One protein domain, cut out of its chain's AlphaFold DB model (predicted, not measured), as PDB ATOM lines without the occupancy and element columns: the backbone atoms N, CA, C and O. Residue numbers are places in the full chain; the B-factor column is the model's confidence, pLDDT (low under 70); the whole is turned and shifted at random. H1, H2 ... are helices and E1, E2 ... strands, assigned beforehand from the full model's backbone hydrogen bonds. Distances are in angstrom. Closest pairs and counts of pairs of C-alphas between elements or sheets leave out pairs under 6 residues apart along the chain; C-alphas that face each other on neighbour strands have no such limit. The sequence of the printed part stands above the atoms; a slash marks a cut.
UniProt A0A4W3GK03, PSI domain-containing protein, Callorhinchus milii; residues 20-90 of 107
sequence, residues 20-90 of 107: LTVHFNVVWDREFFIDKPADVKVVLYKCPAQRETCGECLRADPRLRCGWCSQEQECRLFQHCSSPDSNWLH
ATOM      1  N   LEU A  20      -0.952  51.508  16.437       89.31
ATOM      2  CA  LEU A  20      -1.126  52.889  16.885       89.31
ATOM      3  C   LEU A  20      -0.510  53.845  15.861       89.31
ATOM      4  O   LEU A  20       0.698  53.840  15.635       89.31
ATOM      5  N   THR A  21      -1.334  54.696  15.253       90.94
ATOM      6  CA  THR A  21      -0.852  55.714  14.311       90.94
ATOM      7  C   THR A  21      -0.462  56.987  15.058       90.94
ATOM      8  O   THR A  21      -1.289  57.568  15.754       90.94
ATOM      9  N   VAL A  22       0.776  57.449  14.881       90.12
ATOM     10  CA  VAL A  22       1.331  58.624  15.564       90.12
ATOM     11  C   VAL A  22       1.827  59.682  14.580       90.12
ATOM     12  O   VAL A  22       2.261  59.391  13.461       90.12
ATOM     13  N   HIS A  23       1.771  60.937  15.024       90.81
ATOM     14  CA  HIS A  23       2.406  62.064  14.350       90.81
ATOM     15  C   HIS A  23       3.859  62.185  14.819       90.81
ATOM     16  O   HIS A  23       4.173  61.911  15.975       90.81
ATOM     17  N   PHE A  24       4.738  62.609  13.921       90.19
ATOM     18  CA  PHE A  24       6.151  62.833  14.214       90.19
ATOM     19  C   PHE A  24       6.622  64.112  13.532       90.19
ATOM     20  O   PHE A  24       5.987  64.581  12.590       90.19
ATOM     21  N   ASN A  25       7.751  64.634  13.988       91.19
ATOM     22  CA  ASN A  25       8.419  65.770  13.377       91.19
ATOM     23  C   ASN A  25       9.812  65.347  12.918       91.19
ATOM     24  O   ASN A  25      10.474  64.560  13.595       91.19
ATOM     25  N   VAL A  26      10.256  65.880  11.782       90.94
ATOM     26  CA  VAL A  26      11.642  65.736  11.332       90.94
ATOM     27  C   VAL A  26      12.372  67.013  11.719       90.94
ATOM     28  O   VAL A  26      11.926  68.099  11.361       90.94
ATOM     29  N   VAL A  27      13.459  66.880  12.477       91.81
ATOM     30  CA  VAL A  27      14.211  68.023  13.007       91.81
ATOM     31  C   VAL A  27      15.615  68.023  12.414       91.81
ATOM     32  O   VAL A  27      16.350  67.043  12.547       91.81
ATOM     33  N   TRP A  28      15.982  69.123  11.767       92.19
ATOM     34  CA  TRP A  28      17.327  69.410  11.284       92.19
ATOM     35  C   TRP A  28      18.002  70.435  12.203       92.19
ATOM     36  O   TRP A  28      17.333  71.286  12.780       92.19
ATOM     37  N   ASP A  29      19.315  70.293  12.394       93.38
ATOM     38  CA  ASP A  29      20.139  71.132  13.283       93.38
ATOM     39  C   ASP A  29      19.506  71.410  14.668       93.38
ATOM     40  O   ASP A  29      19.588  72.494  15.226       93.38
ATOM     41  N   ARG A  30      18.838  70.390  15.232       87.38
ATOM     42  CA  ARG A  30      18.164  70.370  16.553       87.38
ATOM     43  C   ARG A  30      16.968  71.309  16.746       87.38
ATOM     44  O   ARG A  30      16.191  71.044  17.660       87.38
ATOM     45  N   GLU A  31      16.785  72.332  15.920       92.56
ATOM     46  CA  GLU A  31      15.715  73.327  16.098       92.56
ATOM     47  C   GLU A  31      14.839  73.570  14.860       92.56
ATOM     48  O   GLU A  31      13.731  74.089  14.993       92.56
ATOM     49  N   PHE A  32      15.266  73.146  13.667       94.69
ATOM     50  CA  PHE A  32      14.497  73.368  12.443       94.69
ATOM     51  C   PHE A  32      13.567  72.196  12.154       94.69
ATOM     52  O   PHE A  32      13.992  71.115  11.747       94.69
ATOM     53  N   PHE A  33      12.272  72.428  12.336       94.44
ATOM     54  CA  PHE A  33      11.223  71.485  11.973       94.44
ATOM     55  C   PHE A  33      11.008  71.520  10.461       94.44
ATOM     56  O   PHE A  33      10.692  72.563   9.897       94.44
ATOM     57  N   ILE A  34      11.188  70.378   9.804       95.00
ATOM     58  CA  ILE A  34      10.920  70.240   8.374       95.00
ATOM     59  C   ILE A  34       9.423  70.011   8.179       95.00
ATOM     60  O   ILE A  34       8.847  69.082   8.757       95.00
ATOM     61  N   ASP A  35       8.815  70.836   7.328       94.56
ATOM     62  CA  ASP A  35       7.414  70.702   6.949       94.56
ATOM     63  C   ASP A  35       7.152  69.337   6.309       94.56
ATOM     64  O   ASP A  35       7.870  68.883   5.414       94.56
ATOM     65  N   LYS A  36       6.076  68.683   6.748       91.56
ATOM     66  CA  LYS A  36       5.584  67.449   6.138       91.56
ATOM     67  C   LYS A  36       4.080  67.540   5.886       91.56
ATOM     68  O   LYS A  36       3.359  68.125   6.700       91.56
ATOM     69  N   PRO A  37       3.578  66.901   4.822       94.69
ATOM     70  CA  PRO A  37       2.146  66.727   4.626       94.69
ATOM     71  C   PRO A  37       1.455  66.074   5.843       94.69
ATOM     72  O   PRO A  37       2.049  65.280   6.586       94.69
ATOM     73  N   ALA A  38       0.187  66.430   6.078       89.25
ATOM     74  CA  ALA A  38      -0.575  65.993   7.256       89.25
ATOM     75  C   ALA A  38      -0.898  64.484   7.261       89.25
ATOM     76  O   ALA A  38      -1.116  63.888   8.320       89.25
ATOM     77  N   ASP A  39      -0.910  63.867   6.085       91.31
ATOM     78  CA  ASP A  39      -1.154  62.447   5.835       91.31
ATOM     79  C   ASP A  39       0.079  61.562   6.079       91.31
ATOM     80  O   ASP A  39      -0.066  60.362   6.306       91.31
ATOM     81  N   VAL A  40       1.283  62.139   6.136       93.62
ATOM     82  CA  VAL A  40       2.505  61.400   6.485       93.62
ATOM     83  C   VAL A  40       2.507  61.086   7.984       93.62
ATOM     84  O   VAL A  40       2.711  61.971   8.820       93.62
ATOM     85  N   LYS A  41       2.287  59.817   8.337       93.06
ATOM     86  CA  LYS A  41       2.216  59.316   9.721       93.06
ATOM     87  C   LYS A  41       3.049  58.046   9.884       93.06
ATOM     88  O   LYS A  41       3.406  57.403   8.900       93.06
ATOM     89  N   VAL A  42       3.341  57.681  11.130       92.00
ATOM     90  CA  VAL A  42       4.012  56.417  11.473       92.00
ATOM     91  C   VAL A  42       3.024  55.500  12.175       92.00
ATOM     92  O   VAL A  42       2.227  55.962  12.988       92.00
ATOM     93  N   VAL A  43       3.089  54.204  11.878       90.38
ATOM     94  CA  VAL A  43       2.327  53.172  12.589       90.38
ATOM     95  C   VAL A  43       3.274  52.421  13.520       90.38
ATOM     96  O   VAL A  43       4.217  51.771  13.070       90.38
ATOM     97  N   LEU A  44       3.024  52.525  14.821       90.00
ATOM     98  CA  LEU A  44       3.647  51.705  15.853       90.00
ATOM     99  C   LEU A  44       2.828  50.427  16.024       90.00
ATOM    100  O   LEU A  44       1.603  50.476  16.056       90.00
ATOM    101  N   TYR A  45       3.489  49.282  16.148       91.00
ATOM    102  CA  TYR A  45       2.812  48.007  16.364       91.00
ATOM    103  C   TYR A  45       3.682  47.066  17.191       91.00
ATOM    104  O   TYR A  45       4.911  47.165  17.211       91.00
ATOM    105  N   LYS A  46       3.021  46.112  17.841       90.62
ATOM    106  CA  LYS A  46       3.640  44.954  18.484       90.62
ATOM    107  C   LYS A  46       2.946  43.719  17.942       90.62
ATOM    108  O   LYS A  46       1.731  43.607  18.065       90.62
ATOM    109  N   CYS A  47       3.709  42.784  17.383       93.06
ATOM    110  CA  CYS A  47       3.143  41.536  16.873       93.06
ATOM    111  C   CYS A  47       2.243  40.786  17.869       93.06
ATOM    112  O   CYS A  47       1.188  40.348  17.428       93.06
ATOM    113  N   PRO A  48       2.564  40.672  19.174       92.69
ATOM    114  CA  PRO A  48       1.681  39.961  20.103       92.69
ATOM    115  C   PRO A  48       0.427  40.752  20.512       92.69
ATOM    116  O   PRO A  48      -0.539  40.157  20.982       92.69
ATOM    117  N   ALA A  49       0.394  42.078  20.336       91.81
ATOM    118  CA  ALA A  49      -0.736  42.891  20.788       91.81
ATOM    119  C   ALA A  49      -2.009  42.551  19.991       91.81
ATOM    120  O   ALA A  49      -1.996  42.612  18.758       91.81
ATOM    121  N   GLN A  50      -3.086  42.199  20.707       90.25
ATOM    122  CA  GLN A  50      -4.378  41.728  20.174       90.25
ATOM    123  C   GLN A  50      -4.297  40.489  19.257       90.25
ATOM    124  O   GLN A  50      -5.161  40.282  18.404       90.25
ATOM    125  N   ARG A  51      -3.228  39.689  19.365       93.44
ATOM    126  CA  ARG A  51      -2.956  38.552  18.467       93.44
ATOM    127  C   ARG A  51      -2.441  37.359  19.264       93.44
ATOM    128  O   ARG A  51      -1.354  36.841  19.008       93.44
ATOM    129  N   GLU A  52      -3.229  36.959  20.256       93.12
ATOM    130  CA  GLU A  52      -2.882  35.900  21.208       93.12
ATOM    131  C   GLU A  52      -2.899  34.517  20.554       93.12
ATOM    132  O   GLU A  52      -2.173  33.616  20.968       93.12
ATOM    133  N   THR A  53      -3.690  34.345  19.494       94.69
ATOM    134  CA  THR A  53      -3.797  33.074  18.776       94.69
ATOM    135  C   THR A  53      -3.115  33.109  17.409       94.69
ATOM    136  O   THR A  53      -3.037  34.136  16.733       94.69
ATOM    137  N   CYS A  54      -2.697  31.932  16.931       95.00
ATOM    138  CA  CYS A  54      -2.194  31.743  15.565       95.00
ATOM    139  C   CYS A  54      -3.147  32.319  14.508       95.00
ATOM    140  O   CYS A  54      -2.703  32.958  13.556       95.00
ATOM    141  N   GLY A  55      -4.459  32.119  14.680       94.00
ATOM    142  CA  GLY A  55      -5.460  32.587  13.724       94.00
ATOM    143  C   GLY A  55      -5.538  34.112  13.650       94.00
ATOM    144  O   GLY A  55      -5.642  34.663  12.558       94.00
ATOM    145  N   GLU A  56      -5.447  34.793  14.790       94.00
ATOM    146  CA  GLU A  56      -5.412  36.260  14.849       94.00
ATOM    147  C   GLU A  56      -4.093  36.805  14.300       94.00
ATOM    148  O   GLU A  56      -4.098  37.727  13.486       94.00
ATOM    149  N   CYS A  57      -2.970  36.187  14.675       95.19
ATOM    150  CA  CYS A  57      -1.643  36.562  14.199       95.19
ATOM    151  C   CYS A  57      -1.535  36.487  12.671       95.19
ATOM    152  O   CYS A  57      -1.067  37.427  12.032       95.19
ATOM    153  N   LEU A  58      -2.012  35.394  12.068       94.00
ATOM    154  CA  LEU A  58      -1.929  35.186  10.621       94.00
ATOM    155  C   LEU A  58      -2.994  35.946   9.819       94.00
ATOM    156  O   LEU A  58      -2.872  36.043   8.600       94.00
ATOM    157  N   ARG A  59      -4.023  36.493  10.480       91.62
ATOM    158  CA  ARG A  59      -5.007  37.401   9.864       91.62
ATOM    159  C   ARG A  59      -4.529  38.857   9.848       91.62
ATOM    160  O   ARG A  59      -5.127  39.676   9.156       91.62
ATOM    161  N   ALA A  60      -3.490  39.187  10.615       90.88
ATOM    162  CA  ALA A  60      -2.946  40.535  10.678       90.88
ATOM    163  C   ALA A  60      -2.492  41.045   9.302       90.88
ATOM    164  O   ALA A  60      -2.184  40.265   8.398       90.88
ATOM    165  N   ASP A  61      -2.412  42.369   9.166       91.44
ATOM    166  CA  ASP A  61      -1.935  43.003   7.942       91.44
ATOM    167  C   ASP A  61      -0.517  42.495   7.582       91.44
ATOM    168  O   ASP A  61       0.417  42.647   8.383       91.44
ATOM    169  N   PRO A  62      -0.311  41.917   6.380       90.81
ATOM    170  CA  PRO A  62       0.987  41.397   5.954       90.81
ATOM    171  C   PRO A  62       2.124  42.431   5.985       90.81
ATOM    172  O   PRO A  62       3.290  42.052   6.118       90.81
ATOM    173  N   ARG A  63       1.814  43.734   5.900       91.69
ATOM    174  CA  ARG A  63       2.793  44.833   5.980       91.69
ATOM    175  C   ARG A  63       3.492  44.902   7.337       91.69
ATOM    176  O   ARG A  63       4.631  45.361   7.404       91.69
ATOM    177  N   LEU A  64       2.851  44.404   8.399       92.19
ATOM    178  CA  LEU A  64       3.443  44.324   9.739       92.19
ATOM    179  C   LEU A  64       4.498  43.216   9.842       92.19
ATOM    180  O   LEU A  64       5.297  43.212  10.773       92.19
ATOM    181  N   ARG A  65       4.520  42.274   8.886       93.62
ATOM    182  CA  ARG A  65       5.471  41.150   8.825       93.62
ATOM    183  C   ARG A  65       5.516  40.307  10.106       93.62
ATOM    184  O   ARG A  65       6.541  39.702  10.427       93.62
ATOM    185  N   CYS A  66       4.402  40.258  10.828       94.50
ATOM    186  CA  CYS A  66       4.224  39.371  11.966       94.50
ATOM    187  C   CYS A  66       3.942  37.942  11.493       94.50
ATOM    188  O   CYS A  66       3.337  37.721  10.443       94.50
ATOM    189  N   GLY A  67       4.382  36.974  12.288       95.94
ATOM    190  CA  GLY A  67       4.099  35.565  12.072       95.94
ATOM    191  C   GLY A  67       4.014  34.809  13.389       95.94
ATOM    192  O   GLY A  67       4.414  35.301  14.444       95.94
ATOM    193  N   TRP A  68       3.441  33.616  13.333       96.56
ATOM    194  CA  TRP A  68       3.232  32.775  14.499       96.56
ATOM    195  C   TRP A  68       4.464  31.913  14.765       96.56
ATOM    196  O   TRP A  68       4.822  31.068  13.942       96.56
ATOM    197  N   CYS A  69       5.089  32.099  15.924       95.94
ATOM    198  CA  CYS A  69       6.168  31.246  16.404       95.94
ATOM    199  C   CYS A  69       5.580  30.034  17.127       95.94
ATOM    200  O   CYS A  69       5.067  30.134  18.240       95.94
ATOM    201  N   SER A  70       5.636  28.871  16.479       93.12
ATOM    202  CA  SER A  70       4.938  27.667  16.948       93.12
ATOM    203  C   SER A  70       5.489  27.090  18.253       93.12
ATOM    204  O   SER A  70       4.745  26.415  18.963       93.12
ATOM    205  N   GLN A  71       6.769  27.324  18.551       92.94
ATOM    206  CA  GLN A  71       7.435  26.833  19.758       92.94
ATOM    207  C   GLN A  71       7.125  27.728  20.964       92.94
ATOM    208  O   GLN A  71       6.769  27.226  22.024       92.94
ATOM    209  N   GLU A  72       7.211  29.043  20.779       95.00
ATOM    210  CA  GLU A  72       6.903  30.063  21.782       95.00
ATOM    211  C   GLU A  72       5.399  30.248  21.999       95.00
ATOM    212  O   GLU A  72       4.997  30.804  23.014       95.00
ATOM    213  N   GLN A  73       4.578  29.770  21.058       94.69
ATOM    214  CA  GLN A  73       3.128  29.973  21.035       94.69
ATOM    215  C   GLN A  73       2.753  31.458  21.094       94.69
ATOM    216  O   GLN A  73       1.843  31.857  21.811       94.69
ATOM    217  N   GLU A  74       3.472  32.278  20.328       95.25
ATOM    218  CA  GLU A  74       3.304  33.728  20.341       95.25
ATOM    219  C   GLU A  74       3.478  34.322  18.938       95.25
ATOM    220  O   GLU A  74       4.247  33.824  18.108       95.25
ATOM    221  N   CYS A  75       2.781  35.426  18.674       95.56
ATOM    222  CA  CYS A  75       2.944  36.204  17.453       95.56
ATOM    223  C   CYS A  75       4.191  37.101  17.531       95.56
ATOM    224  O   CYS A  75       4.266  38.012  18.356       95.56
ATOM    225  N   ARG A  76       5.177  36.881  16.655       95.50
ATOM    226  CA  ARG A  76       6.464  37.597  16.654       95.50
ATOM    227  C   ARG A  76       6.964  37.897  15.239       95.50
ATOM    228  O   ARG A  76       6.514  37.330  14.243       95.50
ATOM    229  N   LEU A  77       7.943  38.794  15.154       95.12
ATOM    230  CA  LEU A  77       8.742  38.972  13.941       95.12
ATOM    231  C   LEU A  77       9.657  37.758  13.735       95.12
ATOM    232  O   LEU A  77      10.123  37.177  14.714       95.12
ATOM    233  N   PHE A  78       9.986  37.445  12.476       94.94
ATOM    234  CA  PHE A  78      10.928  36.373  12.111       94.94
ATOM    235  C   PHE A  78      12.221  36.433  12.945       94.94
ATOM    236  O   PHE A  78      12.598  35.468  13.596       94.94
ATOM    237  N   GLN A  79      12.842  37.612  13.022       94.88
ATOM    238  CA  GLN A  79      14.092  37.848  13.757       94.88
ATOM    239  C   GLN A  79      13.990  37.708  15.292       94.88
ATOM    240  O   GLN A  79      15.014  37.658  15.959       94.88
ATOM    241  N   HIS A  80      12.779  37.697  15.863       94.62
ATOM    242  CA  HIS A  80      12.546  37.536  17.309       94.62
ATOM    243  C   HIS A  80      12.018  36.131  17.666       94.62
ATOM    244  O   HIS A  80      11.657  35.873  18.818       94.62
ATOM    245  N   CYS A  81      11.939  35.235  16.680       95.62
ATOM    246  CA  CYS A  81      11.652  33.817  16.872       95.62
ATOM    247  C   CYS A  81      12.962  33.065  17.143       95.62
ATOM    248  O   CYS A  81      13.962  33.346  16.485       95.62
ATOM    249  N   SER A  82      12.981  32.085  18.050       94.00
ATOM    250  CA  SER A  82      14.230  31.385  18.409       94.00
ATOM    251  C   SER A  82      14.755  30.468  17.296       94.00
ATOM    252  O   SER A  82      15.952  30.205  17.206       94.00
ATOM    253  N   SER A  83      13.871  29.942  16.444       93.31
ATOM    254  CA  SER A  83      14.222  29.080  15.303       93.31
ATOM    255  C   SER A  83      13.277  29.352  14.132       93.31
ATOM    256  O   SER A  83      12.357  28.573  13.870       93.31
ATOM    257  N   PRO A  84      13.432  30.503  13.462       91.94
ATOM    258  CA  PRO A  84      12.418  30.988  12.543       91.94
ATOM    259  C   PRO A  84      12.294  30.145  11.268       91.94
ATOM    260  O   PRO A  84      11.182  29.968  10.781       91.94
ATOM    261  N   ASP A  85      13.381  29.546  10.776       91.56
ATOM    262  CA  ASP A  85      13.360  28.718   9.558       91.56
ATOM    263  C   ASP A  85      12.462  27.477   9.674       91.56
ATOM    264  O   ASP A  85      11.912  27.007   8.679       91.56
ATOM    265  N   SER A  86      12.304  26.939  10.887       90.06
ATOM    266  CA  SER A  86      11.503  25.739  11.147       90.06
ATOM    267  C   SER A  86      10.156  26.036  11.807       90.06
ATOM    268  O   SER A  86       9.188  25.318  11.554       90.06
ATOM    269  N   ASN A  87      10.075  27.075  12.647       91.06
ATOM    270  CA  ASN A  87       8.948  27.262  13.565       91.06
ATOM    271  C   ASN A  87       8.118  28.531  13.316       91.06
ATOM    272  O   ASN A  87       7.090  28.703  13.980       91.06
ATOM    273  N   TRP A  88       8.519  29.405  12.384       94.25
ATOM    274  CA  TRP A  88       7.808  30.653  12.093       94.25
ATOM    275  C   TRP A  88       6.837  30.505  10.915       94.25
ATOM    276  O   TRP A  88       7.224  30.251   9.774       94.25
ATOM    277  N   LEU A  89       5.548  30.694  11.191       94.00
ATOM    278  CA  LEU A  89       4.475  30.655  10.198       94.00
ATOM    279  C   LEU A  89       4.088  32.084   9.810       94.00
ATOM    280  O   LEU A  89       3.865  32.914  10.682       94.00
ATOM    281  N   HIS A  90       3.944  32.372   8.519       90.06
ATOM    282  CA  HIS A  90       3.627  33.716   8.016       90.06
ATOM    283  C   HIS A  90       2.435  33.683   7.069       90.06
ATOM    284  O   HIS A  90       2.316  32.698   6.355       90.06
TER     285      HIS A  90
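Overview. This is residues 20 to 90 of the 107 residues of the protein "PSI domain-containing protein" of Callorhinchus milii (UniProt A0A4W3GK03). A long, thin arm made of two short strand pairs one after the other, E1 with E4 and then E2 with E3, leads away from a small head in which the hairpin of E5 and E6 lies between two short helices, H1 and H2. The chain runs out along the arm, folds back through the E2 and E3 hairpin at its far end, and returns through E4 to the head, where H1 packs on E5 and E6. The printed part has 71 residues, with two named helices and six named strands in the order E1, E2, E3, E4, H1, E5, E6, H2; under half of the residues are in these elements, and the class is mixed, helices and strands. Three sheets of two antiparallel strands each, E1 - E4, E2 - E3 and E5 - E6, are present. The whole is only just loose, close to extended, with a radius of gyration of the C-alphas of 16.6 A and spans of 48 by 21 by 15 A, the arm making much of the length.

Arrangement. E1, residues 20 to 22, and E4, residues 42 to 45, are antiparallel neighbours at 153 degrees, with N 20 and O 44 within hydrogen-bond range at 2.8 A. E2, residues 26 to 28, and E3, residues 32 to 34, form a hairpin at 138 degrees, with N 28 and O 32 2.8 A apart. E2 and E4 are apart. E5, residues 66 to 69, and E6, residues 74 to 77, form a hairpin at 131 degrees, with N 76 and O 67 2.8 A apart. The closest C-alphas of H1, residues 54 to 59, and E5 are those of Cys 54 and Trp 68, 5.6 A apart. The closest C-alphas of E5 and H2, residues 84 to 87, are those of Cys 69 and Asn 87, 5.6 A apart. H1 and H2 are apart. Residues 68 to 69 of E5 also pair antiparallel with residues 88 to 89. In H1 every O i to N i+4 pair is within hydrogen-bond range, and H2 is too short for such a pair.

Along the chain. E1 begins at C-alpha 20 (-1.126, 52.889, 16.885). E4 spans 9.8 A, E6 9.9 A, E5 9.5 A and H1 8.5 A from first to last C-alpha. E3 begins at C-alpha 32 (14.497, 73.368, 12.443), and H2 ends at C-alpha 87 (8.948, 27.262, 13.565).

Size, cuts and confidence. The two C-alphas farthest apart are those of Glu 31 and Ser 86, 48.0 A. The printed part has no cut, and no link is long. The mean pLDDT of the printed part is 92.8, and no printed residue is under 70.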